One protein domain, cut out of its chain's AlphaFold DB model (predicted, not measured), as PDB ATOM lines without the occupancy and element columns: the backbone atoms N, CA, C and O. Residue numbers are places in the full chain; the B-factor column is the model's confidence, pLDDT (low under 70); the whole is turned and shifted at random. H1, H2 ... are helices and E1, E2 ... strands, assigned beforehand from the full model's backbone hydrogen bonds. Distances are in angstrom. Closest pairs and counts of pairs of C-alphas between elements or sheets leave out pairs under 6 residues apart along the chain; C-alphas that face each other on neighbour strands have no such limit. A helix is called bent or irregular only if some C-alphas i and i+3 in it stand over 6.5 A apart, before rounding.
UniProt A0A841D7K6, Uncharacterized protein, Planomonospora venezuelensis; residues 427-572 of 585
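Overview. This is residues 427 to 572 of the 585 residues of an uncharacterized protein of Planomonospora venezuelensis (UniProt A0A841D7K6). Three long helices, H3, H4 and H5, run nearly along one another as a triangle in the core of an up-and-down bundle. The shorter pair H1 and H2 covers the later half of H4, H7 packs on the other side against H3 and H5, and tiny H6 sits at the end where H3 turns into H4. The printed part has 146 residues with one named strand and seven named helices, in the order E1, H1, H2, H3, H4, H5, H6, H7; the class is mostly helix. The whole is compact, with a radius of gyration of the C-alphas of 15.2 A and spans of 47 by 33 by 22 A.

Arrangement. H3, residues 471 to 498, and H4, residues 502 to 525, are the hubs, each touching five helices; this hairpin runs opposite ways at a shallow tilt of 4 degrees, with closest C-alphas Ser 496 and Ala 504, 6.0 A apart. H3 is irregular, C-alphas 492 and 495 being 7.5 A apart, with a kink of 43 degrees near residue 492. H5, residues 529 to 550, forms a hairpin with H4, at a shallow tilt of 15 degrees, closest at the C-alphas of Ser 516 and Ala 539, 4.4 A. H2, residues 452 to 466, touches H4 at residues 514 to 525 of H4 alone; the C-alphas of Pro 458 and Ala 522 are closest, 3.9 A. H2 is irregular, but only just: C-alphas 455 and 458 are 6.54 A apart. H1, residues 432 to 441, forms a hairpin with H2, with closest C-alphas Ala 438 and Ala 455, 4.7 A. E1, residues 428 to 431, pairs with no named strand; its C-alpha of Asn 429 is 5.3 A from that of Gly 463. H7, residues 562 to 571, touches H3 at a steep tilt of 41 degrees, closest at the C-alphas of Ala 483 and Ala 564, 4.6 A. H6, residues 554 to 558, touches H3, closest at the C-alphas of Leu 497 and Ser 555, 5.1 A. Every O i to N i+4 pair is within hydrogen-bond range in H1, H5 and H7, against 8 of 11 in H2, 22 of 24 in H3, 18 of 20 in H4 and 0 of 1 in H6, where 2 of 2 O i to N i+3 pairs are.

Along the chain. H3 is 39.1 A long, H4 35.9 A, H5 31.6 A and H2 20.2 A. C-alpha 428 of E1 is at (57.346, 65.868, 48.075), C-alpha 471 at (69.955, 75.388, 51.700) and C-alpha 571 of H7 at (68.822, 82.644, 40.438).

Size, cuts and confidence. The C-alphas farthest apart, those of Gly 468 and Ser 499, are 47.2 A apart. The printed part has no cut and no long link. Mean pLDDT of the printed part is 94.5, and no printed residue is under 70.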
ATOM      1  N   ILE A 427      59.898  62.160  46.403       93.50
ATOM      2  CA  ILE A 427      58.663  62.398  47.152       93.50
ATOM      3  C   ILE A 427      58.674  63.850  47.641       93.50
ATOM      4  O   ILE A 427      59.669  64.316  48.198       93.50
ATOM      5  N   LEU A 428      57.570  64.570  47.446       96.06
ATOM      6  CA  LEU A 428      57.346  65.868  48.075       96.06
ATOM      7  C   LEU A 428      56.742  65.633  49.460       96.06
ATOM      8  O   LEU A 428      55.605  65.185  49.572       96.06
ATOM      9  N   ASN A 429      57.509  65.942  50.504       97.19
ATOM     10  CA  ASN A 429      57.070  65.840  51.892       97.19
ATOM     11  C   ASN A 429      56.859  67.235  52.474       97.19
ATOM     12  O   ASN A 429      57.808  68.016  52.530       97.19
ATOM     13  N   ILE A 430      55.645  67.531  52.930       97.38
ATOM     14  CA  ILE A 430      55.314  68.797  53.592       97.38
ATOM     15  C   ILE A 430      54.816  68.493  54.999       97.38
ATOM     16  O   ILE A 430      53.829  67.775  55.175       97.38
ATOM     17  N   ASP A 431      55.499  69.037  56.000       96.50
ATOM     18  CA  ASP A 431      55.108  68.876  57.396       96.50
ATOM     19  C   ASP A 431      54.073  69.915  57.848       96.50
ATOM     20  O   ASP A 431      53.801  70.932  57.198       96.50
ATOM     21  N   ARG A 432      53.489  69.656  59.015       95.88
ATOM     22  CA  ARG A 432      52.517  70.539  59.656       95.88
ATOM     23  C   ARG A 432      53.019  71.956  59.888       95.88
ATOM     24  O   ARG A 432      52.238  72.892  59.749       95.88
ATOM     25  N   PHE A 433      54.285  72.131  60.258       96.38
ATOM     26  CA  PHE A 433      54.819  73.454  60.571       96.38
ATOM     27  C   PHE A 433      54.838  74.334  59.322       96.38
ATOM     28  O   PHE A 433      54.486  75.511  59.397       96.38
ATOM     29  N   ALA A 434      55.173  73.758  58.167       96.88
ATOM     30  CA  ALA A 434      55.092  74.434  56.879       96.88
ATOM     31  C   ALA A 434      53.657  74.780  56.485       96.88
ATOM     32  O   ALA A 434      53.400  75.909  56.066       96.88
ATOM     33  N   ILE A 435      52.713  73.855  56.682       97.12
ATOM     34  CA  ILE A 435      51.285  74.102  56.444       97.12
ATOM     35  C   ILE A 435      50.766  75.239  57.327       97.12
ATOM     36  O   ILE A 435      50.156  76.178  56.820       97.12
ATOM     37  N   GLU A 436      51.030  75.207  58.632       96.31
ATOM     38  CA  GLU A 436      50.595  76.248  59.568       96.31
ATOM     39  C   GLU A 436      51.224  77.606  59.240       96.31
ATOM     40  O   GLU A 436      50.556  78.638  59.307       96.31
ATOM     41  N   ALA A 437      52.503  77.616  58.862       96.12
ATOM     42  CA  ALA A 437      53.202  78.818  58.439       96.12
ATOM     43  C   ALA A 437      52.585  79.404  57.157       96.12
ATOM     44  O   ALA A 437      52.271  80.591  57.114       96.12
ATOM     45  N   ALA A 438      52.331  78.572  56.148       96.12
ATOM     46  CA  ALA A 438      51.697  78.980  54.901       96.12
ATOM     47  C   ALA A 438      50.250  79.464  55.097       96.12
ATOM     48  O   ALA A 438      49.856  80.483  54.534       96.12
ATOM     49  N   LEU A 439      49.465  78.785  55.941       94.62
ATOM     50  CA  LEU A 439      48.096  79.188  56.276       94.62
ATOM     51  C   LEU A 439      48.046  80.533  57.010       94.62
ATOM     52  O   LEU A 439      47.101  81.291  56.802       94.62
ATOM     53  N   LYS A 440      49.061  80.860  57.823       94.12
ATOM     54  CA  LYS A 440      49.196  82.196  58.423       94.12
ATOM     55  C   LYS A 440      49.417  83.268  57.360       94.12
ATOM     56  O   LYS A 440      48.760  84.298  57.430       94.12
ATOM     57  N   VAL A 441      50.276  83.012  56.368       92.94
ATOM     58  CA  VAL A 441      50.472  83.946  55.242       92.94
ATOM     59  C   VAL A 441      49.183  84.085  54.420       92.94
ATOM     60  O   VAL A 441      48.840  85.180  53.999       92.94
ATOM     61  N   ALA A 442      48.430  83.000  54.229       91.12
ATOM     62  CA  ALA A 442      47.173  82.998  53.476       91.12
ATOM     63  C   ALA A 442      45.953  83.550  54.249       91.12
ATOM     64  O   ALA A 442      44.851  83.615  53.697       91.12
ATOM     65  N   SER A 443      46.106  83.882  55.533       89.12
ATOM     66  CA  SER A 443      44.984  84.195  56.421       89.12
ATOM     67  C   SER A 443      44.233  85.449  55.967       89.12
ATOM     68  O   SER A 443      44.831  86.503  55.777       89.12
ATOM     69  N   GLY A 444      42.913  85.333  55.786       83.94
ATOM     70  CA  GLY A 444      42.045  86.444  55.375       83.94
ATOM     71  C   GLY A 444      42.127  86.837  53.894       83.94
ATOM     72  O   GLY A 444      41.465  87.790  53.503       83.94
ATOM     73  N   LEU A 445      42.901  86.121  53.069       86.94
ATOM     74  CA  LEU A 445      43.136  86.505  51.670       86.94
ATOM     75  C   LEU A 445      42.245  85.764  50.672       86.94
ATOM     76  O   LEU A 445      41.915  86.332  49.641       86.94
ATOM     77  N   TRP A 446      41.794  84.545  50.985       80.88
ATOM     78  CA  TRP A 446      41.031  83.686  50.064       80.88
ATOM     79  C   TRP A 446      39.760  84.321  49.469       80.88
ATOM     80  O   TRP A 446      39.321  83.895  48.405       80.88
ATOM     81  N   GLU A 447      39.181  85.324  50.133       81.75
ATOM     82  CA  GLU A 447      38.004  86.057  49.647       81.75
ATOM     83  C   GLU A 447      38.355  87.184  48.663       81.75
ATOM     84  O   GLU A 447      37.531  87.550  47.828       81.75
ATOM     85  N   SER A 448      39.570  87.737  48.746       81.06
ATOM     86  CA  SER A 448      39.988  88.925  47.991       81.06
ATOM     87  C   SER A 448      41.067  88.649  46.942       81.06
ATOM     88  O   SER A 448      41.156  89.371  45.950       81.06
ATOM     89  N   THR A 449      41.940  87.662  47.157       84.75
ATOM     90  CA  THR A 449      43.122  87.394  46.321       84.75
ATOM     91  C   THR A 449      43.576  85.941  46.484       84.75
ATOM     92  O   THR A 449      43.578  85.421  47.594       84.75
ATOM     93  N   ASP A 450      44.005  85.274  45.406       86.44
ATOM     94  CA  ASP A 450      44.593  83.929  45.513       86.44
ATOM     95  C   ASP A 450      45.919  83.997  46.294       86.44
ATOM     96  O   ASP A 450      46.862  84.634  45.812       86.44
ATOM     97  N   PRO A 451      46.033  83.356  47.474       89.19
ATOM     98  CA  PRO A 451      47.232  83.466  48.280       89.19
ATOM     99  C   PRO A 451      48.372  82.538  47.870       89.19
ATOM    100  O   PRO A 451      49.479  82.621  48.408       89.19
ATOM    101  N   THR A 452      48.130  81.646  46.912       89.38
ATOM    102  CA  THR A 452      49.093  80.628  46.488       89.38
ATOM    103  C   THR A 452      50.466  81.195  46.090       89.38
ATOM    104  O   THR A 452      51.463  80.622  46.536       89.38
ATOM    105  N   PRO A 453      50.591  82.312  45.339       89.75
ATOM    106  CA  PRO A 453      51.894  82.843  44.913       89.75
ATOM    107  C   PRO A 453      52.883  83.152  46.047       89.75
ATOM    108  O   PRO A 453      54.092  83.105  45.841       89.75
ATOM    109  N   PHE A 454      52.390  83.449  47.251       92.38
ATOM    110  CA  PHE A 454      53.227  83.788  48.405       92.38
ATOM    111  C   PHE A 454      53.144  82.753  49.533       92.38
ATOM    112  O   PHE A 454      54.157  82.469  50.172       92.38
ATOM    113  N   ALA A 455      51.985  82.120  49.743       94.81
ATOM    114  CA  ALA A 455      51.819  81.062  50.741       94.81
ATOM    115  C   ALA A 455      52.497  79.744  50.325       94.81
ATOM    116  O   ALA A 455      52.822  78.926  51.180       94.81
ATOM    117  N   SER A 456      52.759  79.535  49.032       95.06
ATOM    118  CA  SER A 456      53.489  78.356  48.545       95.06
ATOM    119  C   SER A 456      54.991  78.387  48.854       95.06
ATOM    120  O   SER A 456      55.599  77.326  48.975       95.06
ATOM    121  N   LEU A 457      55.596  79.567  49.032       96.75
ATOM    122  CA  LEU A 457      57.036  79.715  49.282       96.75
ATOM    123  C   LEU A 457      57.529  78.911  50.503       96.75
ATOM    124  O   LEU A 457      58.488  78.151  50.350       96.75
ATOM    125  N   PRO A 458      56.898  78.993  51.693       96.94
ATOM    126  CA  PRO A 458      57.290  78.148  52.822       96.94
ATOM    127  C   PRO A 458      57.064  76.651  52.584       96.94
ATOM    128  O   PRO A 458      57.848  75.844  53.079       96.94
ATOM    129  N   LEU A 459      56.054  76.264  51.794       97.31
ATOM    130  CA  LEU A 459      55.828  74.856  51.443       97.31
ATOM    131  C   LEU A 459      56.946  74.311  50.555       97.31
ATOM    132  O   LEU A 459      57.424  73.204  50.781       97.31
ATOM    133  N   ILE A 460      57.385  75.099  49.570       96.56
ATOM    134  CA  ILE A 460      58.492  74.737  48.680       96.56
ATOM    135  C   ILE A 460      59.789  74.635  49.484       96.56
ATOM    136  O   ILE A 460      60.496  73.641  49.351       96.56
ATOM    137  N   ALA A 461      60.076  75.603  50.362       97.00
ATOM    138  CA  ALA A 461      61.270  75.572  51.207       97.00
ATOM    139  C   ALA A 461      61.298  74.334  52.122       97.00
ATOM    140  O   ALA A 461      62.315  73.646  52.200       97.00
ATOM    141  N   ASN A 462      60.172  74.012  52.768       97.31
ATOM    142  CA  ASN A 462      60.048  72.812  53.592       97.31
ATOM    143  C   ASN A 462      60.187  71.526  52.772       97.31
ATOM    144  O   ASN A 462      60.941  70.637  53.156       97.31
ATOM    145  N   GLY A 463      59.517  71.451  51.621       96.44
ATOM    146  CA  GLY A 463      59.621  70.309  50.724       96.44
ATOM    147  C   GLY A 463      61.056  70.067  50.263       96.44
ATOM    148  O   GLY A 463      61.521  68.930  50.305       96.44
ATOM    149  N   MET A 464      61.777  71.120  49.862       96.00
ATOM    150  CA  MET A 464      63.173  71.021  49.423       96.00
ATOM    151  C   MET A 464      64.080  70.547  50.563       96.00
ATOM    152  O   MET A 464      64.852  69.608  50.377       96.00
ATOM    153  N   ARG A 465      63.918  71.106  51.767       94.94
ATOM    154  CA  ARG A 465      64.623  70.625  52.962       94.94
ATOM    155  C   ARG A 465      64.349  69.145  53.230       94.94
ATOM    156  O   ARG A 465      65.279  68.382  53.468       94.94
ATOM    157  N   ASN A 466      63.087  68.723  53.170       94.56
ATOM    158  CA  ASN A 466      62.702  67.330  53.403       94.56
ATOM    159  C   ASN A 466      63.190  66.385  52.294       94.56
ATOM    160  O   ASN A 466      63.346  65.190  52.537       94.56
ATOM    161  N   ALA A 467      63.446  66.910  51.095       92.56
ATOM    162  CA  ALA A 467      64.100  66.194  50.004       92.56
ATOM    163  C   ALA A 467      65.636  66.140  50.148       92.56
ATOM    164  O   ALA A 467      66.289  65.449  49.370       92.56
ATOM    165  N   GLY A 468      66.216  66.825  51.143       92.94
ATOM    166  CA  GLY A 468      67.660  66.883  51.370       92.94
ATOM    167  C   GLY A 468      68.404  67.842  50.438       92.94
ATOM    168  O   GLY A 468      69.610  67.689  50.253       92.94
ATOM    169  N   GLU A 469      67.703  68.806  49.836       94.75
ATOM    170  CA  GLU A 469      68.317  69.838  48.998       94.75
ATOM    171  C   GLU A 469      69.211  70.775  49.818       94.75
ATOM    172  O   GLU A 469      68.919  71.097  50.970       94.75
ATOM    173  N   ASP A 470      70.286  71.271  49.201       94.50
ATOM    174  CA  ASP A 470      71.171  72.249  49.835       94.50
ATOM    175  C   ASP A 470      70.426  73.567  50.114       94.50
ATOM    176  O   ASP A 470      69.702  74.095  49.263       94.50
ATOM    177  N   ASP A 471      70.635  74.152  51.296       94.88
ATOM    178  CA  ASP A 471      69.955  75.388  51.700       94.88
ATOM    179  C   ASP A 471      70.261  76.571  50.766       94.88
ATOM    180  O   ASP A 471      69.430  77.466  50.599       94.88
ATOM    181  N   THR A 472      71.437  76.605  50.128       95.00
ATOM    182  CA  THR A 472      71.792  77.644  49.149       95.00
ATOM    183  C   THR A 472      70.991  77.487  47.864       95.00
ATOM    184  O   THR A 472      70.551  78.497  47.304       95.00
ATOM    185  N   VAL A 473      70.786  76.246  47.416       94.75
ATOM    186  CA  VAL A 473      69.937  75.918  46.263       94.75
ATOM    187  C   VAL A 473      68.487  76.268  46.582       94.75
ATOM    188  O   VAL A 473      67.869  77.022  45.833       94.75
ATOM    189  N   SER A 474      67.994  75.849  47.749       95.81
ATOM    190  CA  SER A 474      66.654  76.174  48.246       95.81
ATOM    191  C   SER A 474      66.418  77.685  48.309       95.81
ATOM    192  O   SER A 474      65.450  78.192  47.743       95.81
ATOM    193  N   ALA A 475      67.342  78.449  48.899       97.06
ATOM    194  CA  ALA A 475      67.254  79.909  48.911       97.06
ATOM    195  C   ALA A 475      67.306  80.519  47.499       97.06
ATOM    196  O   ALA A 475      66.639  81.517  47.240       97.06
ATOM    197  N   GLY A 476      68.095  79.951  46.583       96.94
ATOM    198  CA  GLY A 476      68.116  80.352  45.174       96.94
ATOM    199  C   GLY A 476      66.748  80.192  44.511       96.94
ATOM    200  O   GLY A 476      66.232  81.157  43.950       96.94
ATOM    201  N   THR A 477      66.135  79.018  44.654       96.31
ATOM    202  CA  THR A 477      64.800  78.700  44.130       96.31
ATOM    203  C   THR A 477      63.729  79.624  44.701       96.31
ATOM    204  O   THR A 477      62.974  80.220  43.936       96.31
ATOM    205  N   ILE A 478      63.694  79.827  46.024       97.31
ATOM    206  CA  ILE A 478      62.721  80.731  46.658       97.31
ATOM    207  C   ILE A 478      62.877  82.169  46.150       97.31
ATOM    208  O   ILE A 478      61.877  82.818  45.849       97.31
ATOM    209  N   LEU A 479      64.111  82.665  45.988       97.44
ATOM    210  CA  LEU A 479      64.349  83.995  45.415       97.44
ATOM    211  C   LEU A 479      63.900  84.089  43.961       97.44
ATOM    212  O   LEU A 479      63.321  85.103  43.584       97.44
ATOM    213  N   ALA A 480      64.176  83.065  43.151       96.19
ATOM    214  CA  ALA A 480      63.768  83.034  41.753       96.19
ATOM    215  C   ALA A 480      62.239  83.080  41.628       96.19
ATOM    216  O   ALA A 480      61.723  83.910  40.886       96.19
ATOM    217  N   LEU A 481      61.519  82.261  42.401       95.06
ATOM    218  CA  LEU A 481      60.053  82.217  42.395       95.06
ATOM    219  C   LEU A 481      59.432  83.522  42.911       95.06
ATOM    220  O   LEU A 481      58.573  84.101  42.248       95.06
ATOM    221  N   ALA A 482      59.902  84.028  44.054       96.50
ATOM    222  CA  ALA A 482      59.421  85.287  44.617       96.50
ATOM    223  C   ALA A 482      59.662  86.464  43.656       96.50
ATOM    224  O   ALA A 482      58.762  87.264  43.403       96.50
ATOM    225  N   ALA A 483      60.859  86.546  43.070       97.06
ATOM    226  CA  ALA A 483      61.185  87.573  42.091       97.06
ATOM    227  C   ALA A 483      60.353  87.437  40.808       97.06
ATOM    228  O   ALA A 483      59.857  88.445  40.307       97.06
ATOM    229  N   ALA A 484      60.147  86.214  40.311       94.94
ATOM    230  CA  ALA A 484      59.310  85.957  39.142       94.94
ATOM    231  C   ALA A 484      57.892  86.494  39.363       94.94
ATOM    232  O   ALA A 484      57.387  87.223  38.512       94.94
ATOM    233  N   HIS A 485      57.291  86.238  40.531       94.12
ATOM    234  CA  HIS A 485      55.974  86.773  40.874       94.12
ATOM    235  C   HIS A 485      55.939  88.307  40.904       94.12
ATOM    236  O   HIS A 485      55.056  88.890  40.282       94.12
ATOM    237  N   VAL A 486      56.922  88.974  41.528       96.06
ATOM    238  CA  VAL A 486      57.006  90.450  41.519       96.06
ATOM    239  C   VAL A 486      57.104  90.987  40.086       96.06
ATOM    240  O   VAL A 486      56.368  91.893  39.701       96.06
ATOM    241  N   THR A 487      58.003  90.430  39.272       96.06
ATOM    242  CA  THR A 487      58.223  90.904  37.895       96.06
ATOM    243  C   THR A 487      57.044  90.613  36.968       96.06
ATOM    244  O   THR A 487      56.705  91.453  36.128       96.06
ATOM    245  N   GLY A 488      56.394  89.458  37.129       94.75
ATOM    246  CA  GLY A 488      55.215  89.064  36.365       94.75
ATOM    247  C   GLY A 488      54.030  89.965  36.682       94.75
ATOM    248  O   GLY A 488      53.393  90.481  35.767       94.75
ATOM    249  N   GLU A 489      53.806  90.250  37.965       95.00
ATOM    250  CA  GLU A 489      52.737  91.145  38.402       95.00
ATOM    251  C   GLU A 489      52.958  92.585  37.926       95.00
ATOM    252  O   GLU A 489      52.051  93.205  37.366       95.00
ATOM    253  N   ARG A 490      54.193  93.093  38.035       95.88
ATOM    254  CA  ARG A 490      54.559  94.405  37.480       95.88
ATOM    255  C   ARG A 490      54.271  94.467  35.982       95.88
ATOM    256  O   ARG A 490      53.721  95.455  35.498       95.88
ATOM    257  N   SER A 491      54.627  93.414  35.247       96.38
ATOM    258  CA  SER A 491      54.404  93.333  33.799       96.38
ATOM    259  C   SER A 491      52.910  93.321  33.464       96.38
ATOM    260  O   SER A 491      52.479  94.065  32.585       96.38
ATOM    261  N   ARG A 492      52.107  92.552  34.213       96.25
ATOM    262  CA  ARG A 492      50.644  92.497  34.073       96.25
ATOM    263  C   ARG A 492      49.986  93.854  34.332       96.25
ATOM    264  O   ARG A 492      49.091  94.244  33.588       96.25
ATOM    265  N   LEU A 493      50.439  94.578  35.356       96.31
ATOM    266  CA  LEU A 493      49.869  95.863  35.777       96.31
ATOM    267  C   LEU A 493      50.440  97.078  35.027       96.31
ATOM    268  O   LEU A 493      49.901  98.176  35.154       96.31
ATOM    269  N   THR A 494      51.496  96.908  34.223       96.69
ATOM    270  CA  THR A 494      52.175  98.007  33.508       96.69
ATOM    271  C   THR A 494      51.219  98.919  32.720       96.69
ATOM    272  O   THR A 494      51.361 100.137  32.855       96.69
ATOM    273  N   PRO A 495      50.229  98.411  31.954       96.25
ATOM    274  CA  PRO A 495      49.282  99.275  31.244       96.25
ATOM    275  C   PRO A 495      48.492 100.207  32.176       96.25
ATOM    276  O   PRO A 495      48.384 101.400  31.897       96.25
ATOM    277  N   SER A 496      48.004  99.692  33.309       96.44
ATOM    278  CA  SER A 496      47.236 100.465  34.297       96.44
ATOM    279  C   SER A 496      48.118 101.421  35.110       96.44
ATOM    280  O   SER A 496      47.725 102.537  35.443       96.44
ATOM    281  N   LEU A 497      49.361 101.026  35.399       95.25
ATOM    282  CA  LEU A 497      50.337 101.905  36.046       95.25
ATOM    283  C   LEU A 497      50.724 103.084  35.134       95.25
ATOM    284  O   LEU A 497      50.904 104.203  35.617       95.25
ATOM    285  N   ALA A 498      50.804 102.859  33.816       95.00
ATOM    286  CA  ALA A 498      51.077 103.897  32.823       95.00
ATOM    287  C   ALA A 498      49.931 104.909  32.685       95.00
ATOM    288  O   ALA A 498      50.194 106.090  32.461       95.00
ATOM    289  N   SER A 499      48.682 104.484  32.890       94.38
ATOM    290  CA  SER A 499      47.518 105.378  32.968       94.38
ATOM    291  C   SER A 499      47.343 106.051  34.336       94.38
ATOM    292  O   SER A 499      46.327 106.702  34.569       94.38
ATOM    293  N   ALA A 500      48.335 105.933  35.226       93.06
ATOM    294  CA  ALA A 500      48.341 106.498  36.570       93.06
ATOM    295  C   ALA A 500      47.195 106.003  37.479       93.06
ATOM    296  O   ALA A 500      46.750 106.746  38.355       93.06
ATOM    297  N   ASP A 501      46.746 104.755  37.308       94.75
ATOM    298  CA  ASP A 501      45.693 104.151  38.131       94.75
ATOM    299  C   ASP A 501      46.170 103.871  39.580       94.75
ATOM    300  O   ASP A 501      47.080 103.055  39.793       94.75
ATOM    301  N   PRO A 502      45.565 104.503  40.609       94.75
ATOM    302  CA  PRO A 502      45.888 104.233  42.008       94.75
ATOM    303  C   PRO A 502      45.534 102.810  42.463       94.75
ATOM    304  O   PRO A 502      46.183 102.299  43.378       94.75
ATOM    305  N   ALA A 503      44.534 102.162  41.854       95.19
ATOM    306  CA  ALA A 503      44.145 100.798  42.208       95.19
ATOM    307  C   ALA A 503      45.247  99.802  41.826       95.19
ATOM    308  O   ALA A 503      45.697  99.041  42.681       95.19
ATOM    309  N   ALA A 504      45.777  99.902  40.602       95.25
ATOM    310  CA  ALA A 504      46.916  99.105  40.148       95.25
ATOM    311  C   ALA A 504      48.172  99.315  41.014       95.25
ATOM    312  O   ALA A 504      48.904  98.369  41.305       95.25
ATOM    313  N   LYS A 505      48.415 100.548  41.482       96.62
ATOM    314  CA  LYS A 505      49.487 100.827  42.450       96.62
ATOM    315  C   LYS A 505      49.264 100.074  43.764       96.62
ATOM    316  O   LYS A 505      50.189  99.430  44.256       96.62
ATOM    317  N   ASN A 506      48.068 100.169  44.341       95.56
ATOM    318  CA  ASN A 506      47.753  99.516  45.611       95.56
ATOM    319  C   ASN A 506      47.833  97.990  45.506       95.56
ATOM    320  O   ASN A 506      48.376  97.354  46.407       95.56
ATOM    321  N   GLU A 507      47.347  97.418  44.404       94.50
ATOM    322  CA  GLU A 507      47.450  95.991  44.096       94.50
ATOM    323  C   GLU A 507      48.919  95.553  44.036       94.50
ATOM    324  O   GLU A 507      49.321  94.665  44.784       94.50
ATOM    325  N   MET A 508      49.760  96.260  43.272       95.75
ATOM    326  CA  MET A 508      51.193  95.965  43.175       95.75
ATOM    327  C   MET A 508      51.904  96.033  44.536       95.75
ATOM    328  O   MET A 508      52.637  95.114  44.904       95.75
ATOM    329  N   LEU A 509      51.692  97.107  45.307       96.31
ATOM    330  CA  LEU A 509      52.308  97.263  46.632       96.31
ATOM    331  C   LEU A 509      51.851  96.170  47.607       96.31
ATOM    332  O   LEU A 509      52.654  95.670  48.395       96.31
ATOM    333  N   THR A 510      50.576  95.783  47.548       94.81
ATOM    334  CA  THR A 510      50.018  94.708  48.378       94.81
ATOM    335  C   THR A 510      50.638  93.366  48.007       94.81
ATOM    336  O   THR A 510      51.147  92.674  48.888       94.81
ATOM    337  N   THR A 511      50.704  93.035  46.715       94.69
ATOM    338  CA  THR A 511      51.332  91.802  46.223       94.69
ATOM    339  C   THR A 511      52.796  91.701  46.653       94.69
ATOM    340  O   THR A 511      53.216  90.662  47.161       94.69
ATOM    341  N   VAL A 512      53.584  92.777  46.536       96.19
ATOM    342  CA  VAL A 512      55.002  92.750  46.941       96.19
ATOM    343  C   VAL A 512      55.175  92.595  48.455       96.19
ATOM    344  O   VAL A 512      56.072  91.866  48.884       96.19
ATOM    345  N   ARG A 513      54.315  93.216  49.276       95.75
ATOM    346  CA  ARG A 513      54.323  93.000  50.736       95.75
ATOM    347  C   ARG A 513      54.025  91.539  51.084       95.75
ATOM    348  O   ARG A 513      54.777  90.941  51.844       95.75
ATOM    349  N   LEU A 514      53.011  90.941  50.456       95.19
ATOM    350  CA  LEU A 514      52.656  89.533  50.668       95.19
ATOM    351  C   LEU A 514      53.778  88.578  50.230       95.19
ATOM    352  O   LEU A 514      54.084  87.616  50.932       95.19
ATOM    353  N   ILE A 515      54.455  88.866  49.112       96.25
ATOM    354  CA  ILE A 515      55.640  88.109  48.677       96.25
ATOM    355  C   ILE A 515      56.779  88.249  49.693       96.25
ATOM    356  O   ILE A 515      57.417  87.253  50.033       96.25
ATOM    357  N   SER A 516      57.028  89.457  50.203       96.69
ATOM    358  CA  SER A 516      58.021  89.696  51.255       96.69
ATOM    359  C   SER A 516      57.723  88.871  52.514       96.69
ATOM    360  O   SER A 516      58.624  88.216  53.044       96.69
ATOM    361  N   ASP A 517      56.466  88.828  52.955       96.12
ATOM    362  CA  ASP A 517      56.040  88.012  54.096       96.12
ATOM    363  C   ASP A 517      56.235  86.515  53.826       96.12
ATOM    364  O   ASP A 517      56.822  85.808  54.648       96.12
ATOM    365  N   GLY A 518      55.847  86.035  52.641       96.94
ATOM    366  CA  GLY A 518      56.076  84.654  52.216       96.94
ATOM    367  C   GLY A 518      57.561  84.266  52.210       96.94
ATOM    368  O   GLY A 518      57.916  83.197  52.704       96.94
ATOM    369  N   VAL A 519      58.449  85.143  51.726       97.75
ATOM    370  CA  VAL A 519      59.911  84.929  51.748       97.75
ATOM    371  C   VAL A 519      60.458  84.925  53.178       97.75
ATOM    372  O   VAL A 519      61.284  84.071  53.519       97.75
ATOM    373  N   ASN A 520      60.000  85.851  54.025       97.56
ATOM    374  CA  ASN A 520      60.383  85.896  55.436       97.56
ATOM    375  C   ASN A 520      60.029  84.585  56.140       97.56
ATOM    376  O   ASN A 520      60.877  84.008  56.824       97.56
ATOM    377  N   VAL A 521      58.814  84.081  55.927       97.19
ATOM    378  CA  VAL A 521      58.362  82.809  56.496       97.19
ATOM    379  C   VAL A 521      59.123  81.627  55.889       97.19
ATOM    380  O   VAL A 521      59.576  80.760  56.624       97.19
ATOM    381  N   ALA A 522      59.373  81.604  54.577       97.50
ATOM    382  CA  ALA A 522      60.172  80.551  53.946       97.50
ATOM    383  C   ALA A 522      61.590  80.438  54.543       97.50
ATOM    384  O   ALA A 522      62.131  79.339  54.665       97.50
ATOM    385  N   SER A 523      62.176  81.555  54.991       97.31
ATOM    386  CA  SER A 523      63.506  81.569  55.615       97.31
ATOM    387  C   SER A 523      63.603  80.777  56.924       97.31
ATOM    388  O   SER A 523      64.705  80.389  57.313       97.31
ATOM    389  N   THR A 524      62.482  80.507  57.606       96.75
ATOM    390  CA  THR A 524      62.483  79.734  58.860       96.75
ATOM    391  C   THR A 524      62.726  78.248  58.633       96.75
ATOM    392  O   THR A 524      63.029  77.537  59.588       96.75
ATOM    393  N   PHE A 525      62.605  77.780  57.389       95.75
ATOM    394  CA  PHE A 525      62.828  76.386  57.016       95.75
ATOM    395  C   PHE A 525      64.264  76.097  56.576       95.75
ATOM    396  O   PHE A 525      64.585  74.929  56.404       95.75
ATOM    397  N   LEU A 526      65.124  77.114  56.461       94.44
ATOM    398  CA  LEU A 526      66.550  76.954  56.166       94.44
ATOM    399  C   LEU A 526      67.364  76.938  57.466       94.44
ATOM    400  O   LEU A 526      67.155  77.783  58.343       94.44
ATOM    401  N   GLU A 527      68.316  76.014  57.580       90.31
ATOM    402  CA  GLU A 527      69.196  75.893  58.751       90.31
ATOM    403  C   GLU A 527      70.467  76.741  58.595       90.31
ATOM    404  O   GLU A 527      70.979  77.304  59.562       90.31
ATOM    405  N   GLY A 528      70.950  76.894  57.362       87.69
ATOM    406  CA  GLY A 528      72.134  77.658  57.013       87.69
ATOM    407  C   GLY A 528      71.966  79.164  57.221       87.69
ATOM    408  O   GLY A 528      71.163  79.834  56.564       87.69
ATOM    409  N   ASP A 529      72.839  79.732  58.051       91.38
ATOM    410  CA  ASP A 529      72.883  81.160  58.381       91.38
ATOM    411  C   ASP A 529      72.958  82.075  57.147       91.38
ATOM    412  O   ASP A 529      72.288  83.108  57.070       91.38
ATOM    413  N   ARG A 530      73.783  81.711  56.158       94.50
ATOM    414  CA  ARG A 530      73.999  82.528  54.954       94.50
ATOM    415  C   ARG A 530      72.795  82.490  53.995       94.50
ATOM    416  O   ARG A 530      72.341  83.577  53.625       94.50
ATOM    417  N   PRO A 531      72.256  81.321  53.594       94.12
ATOM    418  CA  PRO A 531      71.014  81.238  52.821       94.12
ATOM    419  C   PRO A 531      69.829  81.950  53.486       94.12
ATOM    420  O   PRO A 531      69.153  82.750  52.837       94.12
ATOM    421  N   LYS A 532      69.647  81.760  54.798       95.31
ATOM    422  CA  LYS A 532      68.603  82.428  55.580       95.31
ATOM    423  C   LYS A 532      68.722  83.951  55.541       95.31
ATOM    424  O   LYS A 532      67.756  84.637  55.207       95.31
ATOM    425  N   ARG A 533      69.916  84.499  55.808       95.69
ATOM    426  CA  ARG A 533      70.165  85.952  55.711       95.69
ATOM    427  C   ARG A 533      69.887  86.488  54.307       95.69
ATOM    428  O   ARG A 533      69.358  87.586  54.186       95.69
ATOM    429  N   LYS A 534      70.198  85.724  53.253       95.94
ATOM    430  CA  LYS A 534      69.931  86.122  51.860       95.94
ATOM    431  C   LYS A 534      68.429  86.319  51.605       95.94
ATOM    432  O   LYS A 534      68.066  87.315  50.983       95.94
ATOM    433  N   LEU A 535      67.576  85.417  52.103       97.44
ATOM    434  CA  LEU A 535      66.114  85.546  51.999       97.44
ATOM    435  C   LEU A 535      65.583  86.737  52.805       97.44
ATOM    436  O   LEU A 535      64.857  87.566  52.260       97.44
ATOM    437  N   LEU A 536      66.007  86.871  54.065       97.56
ATOM    438  CA  LEU A 536      65.587  87.974  54.935       97.56
ATOM    439  C   LEU A 536      65.985  89.345  54.369       97.56
ATOM    440  O   LEU A 536      65.180  90.273  54.373       97.56
ATOM    441  N   MET A 537      67.202  89.477  53.830       97.44
ATOM    442  CA  MET A 537      67.641  90.714  53.180       97.44
ATOM    443  C   MET A 537      66.791  91.045  51.953       97.44
ATOM    444  O   MET A 537      66.456  92.206  51.743       97.44
ATOM    445  N   PHE A 538      66.430  90.049  51.140       97.81
ATOM    446  CA  PHE A 538      65.574  90.275  49.977       97.81
ATOM    447  C   PHE A 538      64.179  90.770  50.383       97.81
ATOM    448  O   PHE A 538      63.714  91.770  49.843       97.81
ATOM    449  N   ALA A 539      63.555  90.140  51.380       97.06
ATOM    450  CA  ALA A 539      62.265  90.573  51.917       97.06
ATOM    451  C   ALA A 539      62.323  91.999  52.504       97.06
ATOM    452  O   ALA A 539      61.465  92.835  52.217       97.06
ATOM    453  N   GLN A 540      63.382  92.325  53.254       97.56
ATOM    454  CA  GLN A 540      63.610  93.681  53.772       97.56
ATOM    455  C   GLN A 540      63.750  94.718  52.651       97.56
ATOM    456  O   GLN A 540      63.174  95.799  52.751       97.56
ATOM    457  N   ILE A 541      64.477  94.390  51.579       97.12
ATOM    458  CA  ILE A 541      64.627  95.269  50.412       97.12
ATOM    459  C   ILE A 541      63.273  95.498  49.732       97.12
ATOM    460  O   ILE A 541      62.923  96.643  49.476       97.12
ATOM    461  N   LEU A 542      62.484  94.443  49.493       96.12
ATOM    462  CA  LEU A 542      61.147  94.577  48.902       96.12
ATOM    463  C   LEU A 542      60.213  95.428  49.771       96.12
ATOM    464  O   LEU A 542      59.501  96.289  49.260       96.12
ATOM    465  N   SER A 543      60.247  95.227  51.089       94.62
ATOM    466  CA  SER A 543      59.471  96.030  52.040       94.62
ATOM    467  C   SER A 543      59.886  97.506  52.020       94.62
ATOM    468  O   SER A 543      59.025  98.386  52.043       94.62
ATOM    469  N   GLY A 544      61.191  97.786  51.939       94.81
ATOM    470  CA  GLY A 544      61.723  99.143  51.806       94.81
ATOM    471  C   GLY A 544      61.328  99.809  50.485       94.81
ATOM    472  O   GLY A 544      60.895 100.961  50.490       94.81
ATOM    473  N   ASP A 545      61.390  99.073  49.372       94.44
ATOM    474  CA  ASP A 545      60.926  99.552  48.066       94.44
ATOM    475  C   ASP A 545      59.423  99.882  48.108       94.44
ATOM    476  O   ASP A 545      59.007 100.923  47.596       94.44
ATOM    477  N   CYS A 546      58.602  99.059  48.774       95.44
ATOM    478  CA  CYS A 546      57.182  99.358  48.972       95.44
ATOM    479  C   CYS A 546      56.967 100.681  49.716       95.44
ATOM    480  O   CYS A 546      56.196 101.513  49.242       95.44
ATOM    481  N   GLN A 547      57.663 100.900  50.837       94.12
ATOM    482  CA  GLN A 547      57.566 102.146  51.613       94.12
ATOM    483  C   GLN A 547      57.985 103.369  50.791       94.12
ATOM    484  O   GLN A 547      57.342 104.415  50.847       94.12
ATOM    485  N   TRP A 548      59.045 103.242  49.990       92.38
ATOM    486  CA  TRP A 548      59.480 104.317  49.102       92.38
ATOM    487  C   TRP A 548      58.418 104.644  48.042       92.38
ATOM    488  O   TRP A 548      58.124 105.812  47.772       92.38
ATOM    489  N   HIS A 549      57.784 103.613  47.482       93.50
ATOM    490  CA  HIS A 549      56.777 103.757  46.441       93.50
ATOM    491  C   HIS A 549      55.370 104.128  46.942       93.50
ATOM    492  O   HIS A 549      54.539 104.548  46.132       93.50
ATOM    493  N   GLU A 550      55.087 104.069  48.247       92.88
ATOM    494  CA  GLU A 550      53.814 104.531  48.830       92.88
ATOM    495  C   GLU A 550      53.503 105.986  48.469       92.88
ATOM    496  O   GLU A 550      52.359 106.309  48.149       92.88
ATOM    497  N   ASN A 551      54.522 106.842  48.413       92.06
ATOM    498  CA  ASN A 551      54.369 108.262  48.085       92.06
ATOM    499  C   ASN A 551      54.688 108.590  46.614       92.06
ATOM    500  O   ASN A 551      54.482 109.718  46.173       92.06
ATOM    501  N   ALA A 552      55.166 107.617  45.834       91.88
ATOM    502  CA  ALA A 552      55.509 107.805  44.426       91.88
ATOM    503  C   ALA A 552      54.259 107.779  43.516       91.88
ATOM    504  O   ALA A 552      53.263 107.133  43.856       91.88
ATOM    505  N   PRO A 553      54.272 108.432  42.338       93.94
ATOM    506  CA  PRO A 553      53.189 108.277  41.364       93.94
ATOM    507  C   PRO A 553      53.115 106.824  40.846       93.94
ATOM    508  O   PRO A 553      54.156 106.167  40.775       93.94
ATOM    509  N   PRO A 554      51.936 106.306  40.433       94.56
ATOM    510  CA  PRO A 554      51.809 104.925  39.944       94.56
ATOM    511  C   PRO A 554      52.763 104.582  38.792       94.56
ATOM    512  O   PRO A 554      53.325 103.492  38.761       94.56
ATOM    513  N   SER A 555      53.043 105.535  37.899       93.25
ATOM    514  CA  SER A 555      53.987 105.354  36.790       93.25
ATOM    515  C   SER A 555      55.423 105.045  37.240       93.25
ATOM    516  O   SER A 555      56.169 104.407  36.499       93.25
ATOM    517  N   ALA A 556      55.814 105.419  38.464       93.50
ATOM    518  CA  ALA A 556      57.123 105.076  39.020       93.50
ATOM    519  C   ALA A 556      57.286 103.564  39.252       93.50
ATOM    520  O   ALA A 556      58.409 103.063  39.251       93.50
ATOM    521  N   LEU A 557      56.186 102.821  39.413       93.88
ATOM    522  CA  LEU A 557      56.213 101.371  39.622       93.88
ATOM    523  C   LEU A 557      56.488 100.570  38.346       93.88
ATOM    524  O   LEU A 557      56.882  99.413  38.450       93.88
ATOM    525  N   ILE A 558      56.370 101.175  37.157       93.44
ATOM    526  CA  ILE A 558      56.674 100.510  35.875       93.44
ATOM    527  C   ILE A 558      58.137 100.042  35.832       93.44
ATOM    528  O   ILE A 558      58.440  98.974  35.309       93.44
ATOM    529  N   SER A 559      59.038 100.828  36.428       90.50
ATOM    530  CA  SER A 559      60.466 100.506  36.578       90.50
ATOM    531  C   SER A 559      60.878 100.252  38.037       90.50
ATOM    532  O   SER A 559      62.064 100.104  38.334       90.50
ATOM    533  N   GLY A 560      59.902 100.192  38.950       89.44
ATOM    534  CA  GLY A 560      60.117  99.915  40.371       89.44
ATOM    535  C   GLY A 560      60.552  98.471  40.624       89.44
ATOM    536  O   GLY A 560      60.448  97.621  39.743       89.44
ATOM    537  N   PHE A 561      61.035  98.178  41.832       94.06
ATOM    538  CA  PHE A 561      61.468  96.834  42.250       94.06
ATOM    539  C   PHE A 561      62.611  96.217  41.421       94.06
ATOM    540  O   PHE A 561      62.691  94.998  41.261       94.06
ATOM    541  N   SER A 562      63.568  97.033  40.959       93.75
ATOM    542  CA  SER A 562      64.803  96.544  40.311       93.75
ATOM    543  C   SER A 562      65.571  95.439  41.073       93.75
ATOM    544  O   SER A 562      66.235  94.620  40.425       93.75
ATOM    545  N   PRO A 563      65.522  95.336  42.424       93.69
ATOM    546  CA  PRO A 563      66.095  94.193  43.129       93.69
ATOM    547  C   PRO A 563      65.462  92.850  42.746       93.69
ATOM    548  O   PRO A 563      66.187  91.855  42.714       93.69
ATOM    549  N   ALA A 564      64.163  92.811  42.419       95.62
ATOM    550  CA  ALA A 564      63.492  91.603  41.944       95.62
ATOM    551  C   ALA A 564      64.039  91.177  40.573       95.62
ATOM    552  O   ALA A 564      64.425  90.024  40.418       95.62
ATOM    553  N   ASP A 565      64.217  92.106  39.629       95.44
ATOM    554  CA  ASP A 565      64.828  91.802  38.321       95.44
ATOM    555  C   ASP A 565      66.228  91.191  38.472       95.44
ATOM    556  O   ASP A 565      66.567  90.177  37.857       95.44
ATOM    557  N   ARG A 566      67.054  91.780  39.347       95.62
ATOM    558  CA  ARG A 566      68.399  91.262  39.638       95.62
ATOM    559  C   ARG A 566      68.355  89.882  40.288       95.62
ATOM    560  O   ARG A 566      69.193  89.039  39.970       95.62
ATOM    561  N   ALA A 567      67.422  89.656  41.212       95.56
ATOM    562  CA  ALA A 567      67.257  88.368  41.874       95.56
ATOM    563  C   ALA A 567      66.793  87.290  40.887       95.56
ATOM    564  O   ALA A 567      67.369  86.203  40.886       95.56
ATOM    565  N   LEU A 568      65.837  87.600  40.011       95.50
ATOM    566  CA  LEU A 568      65.358  86.678  38.989       95.50
ATOM    567  C   LEU A 568      66.495  86.271  38.044       95.50
ATOM    568  O   LEU A 568      66.803  85.089  37.926       95.50
ATOM    569  N   ASN A 569      67.201  87.248  37.470       94.69
ATOM    570  CA  ASN A 569      68.306  86.996  36.538       94.69
ATOM    571  C   ASN A 569      69.451  86.187  37.162       94.69
ATOM    572  O   ASN A 569      70.126  85.431  36.471       94.69
ATOM    573  N   ARG A 570      69.698  86.351  38.467       94.88
ATOM    574  CA  ARG A 570      70.799  85.674  39.162       94.88
ATOM    575  C   ARG A 570      70.477  84.239  39.575       94.88
ATOM    576  O   ARG A 570      71.407  83.455  39.733       94.88
ATOM    577  N   ASN A 571      69.211  83.931  39.853       92.69
ATOM    578  CA  ASN A 571      68.822  82.644  40.438       92.69
ATOM    579  C   ASN A 571      67.971  81.778  39.487       92.69
ATOM    580  O   ASN A 571      67.553  80.698  39.888       92.69
ATOM    581  N   MET A 572      67.721  82.220  38.249       88.75
ATOM    582  CA  MET A 572      67.113  81.389  37.206       88.75
ATOM    583  C   MET A 572      68.153  80.503  36.490       88.75
ATOM    584  O   MET A 572      69.274  80.962  36.260       88.75
TER     585      MET A 572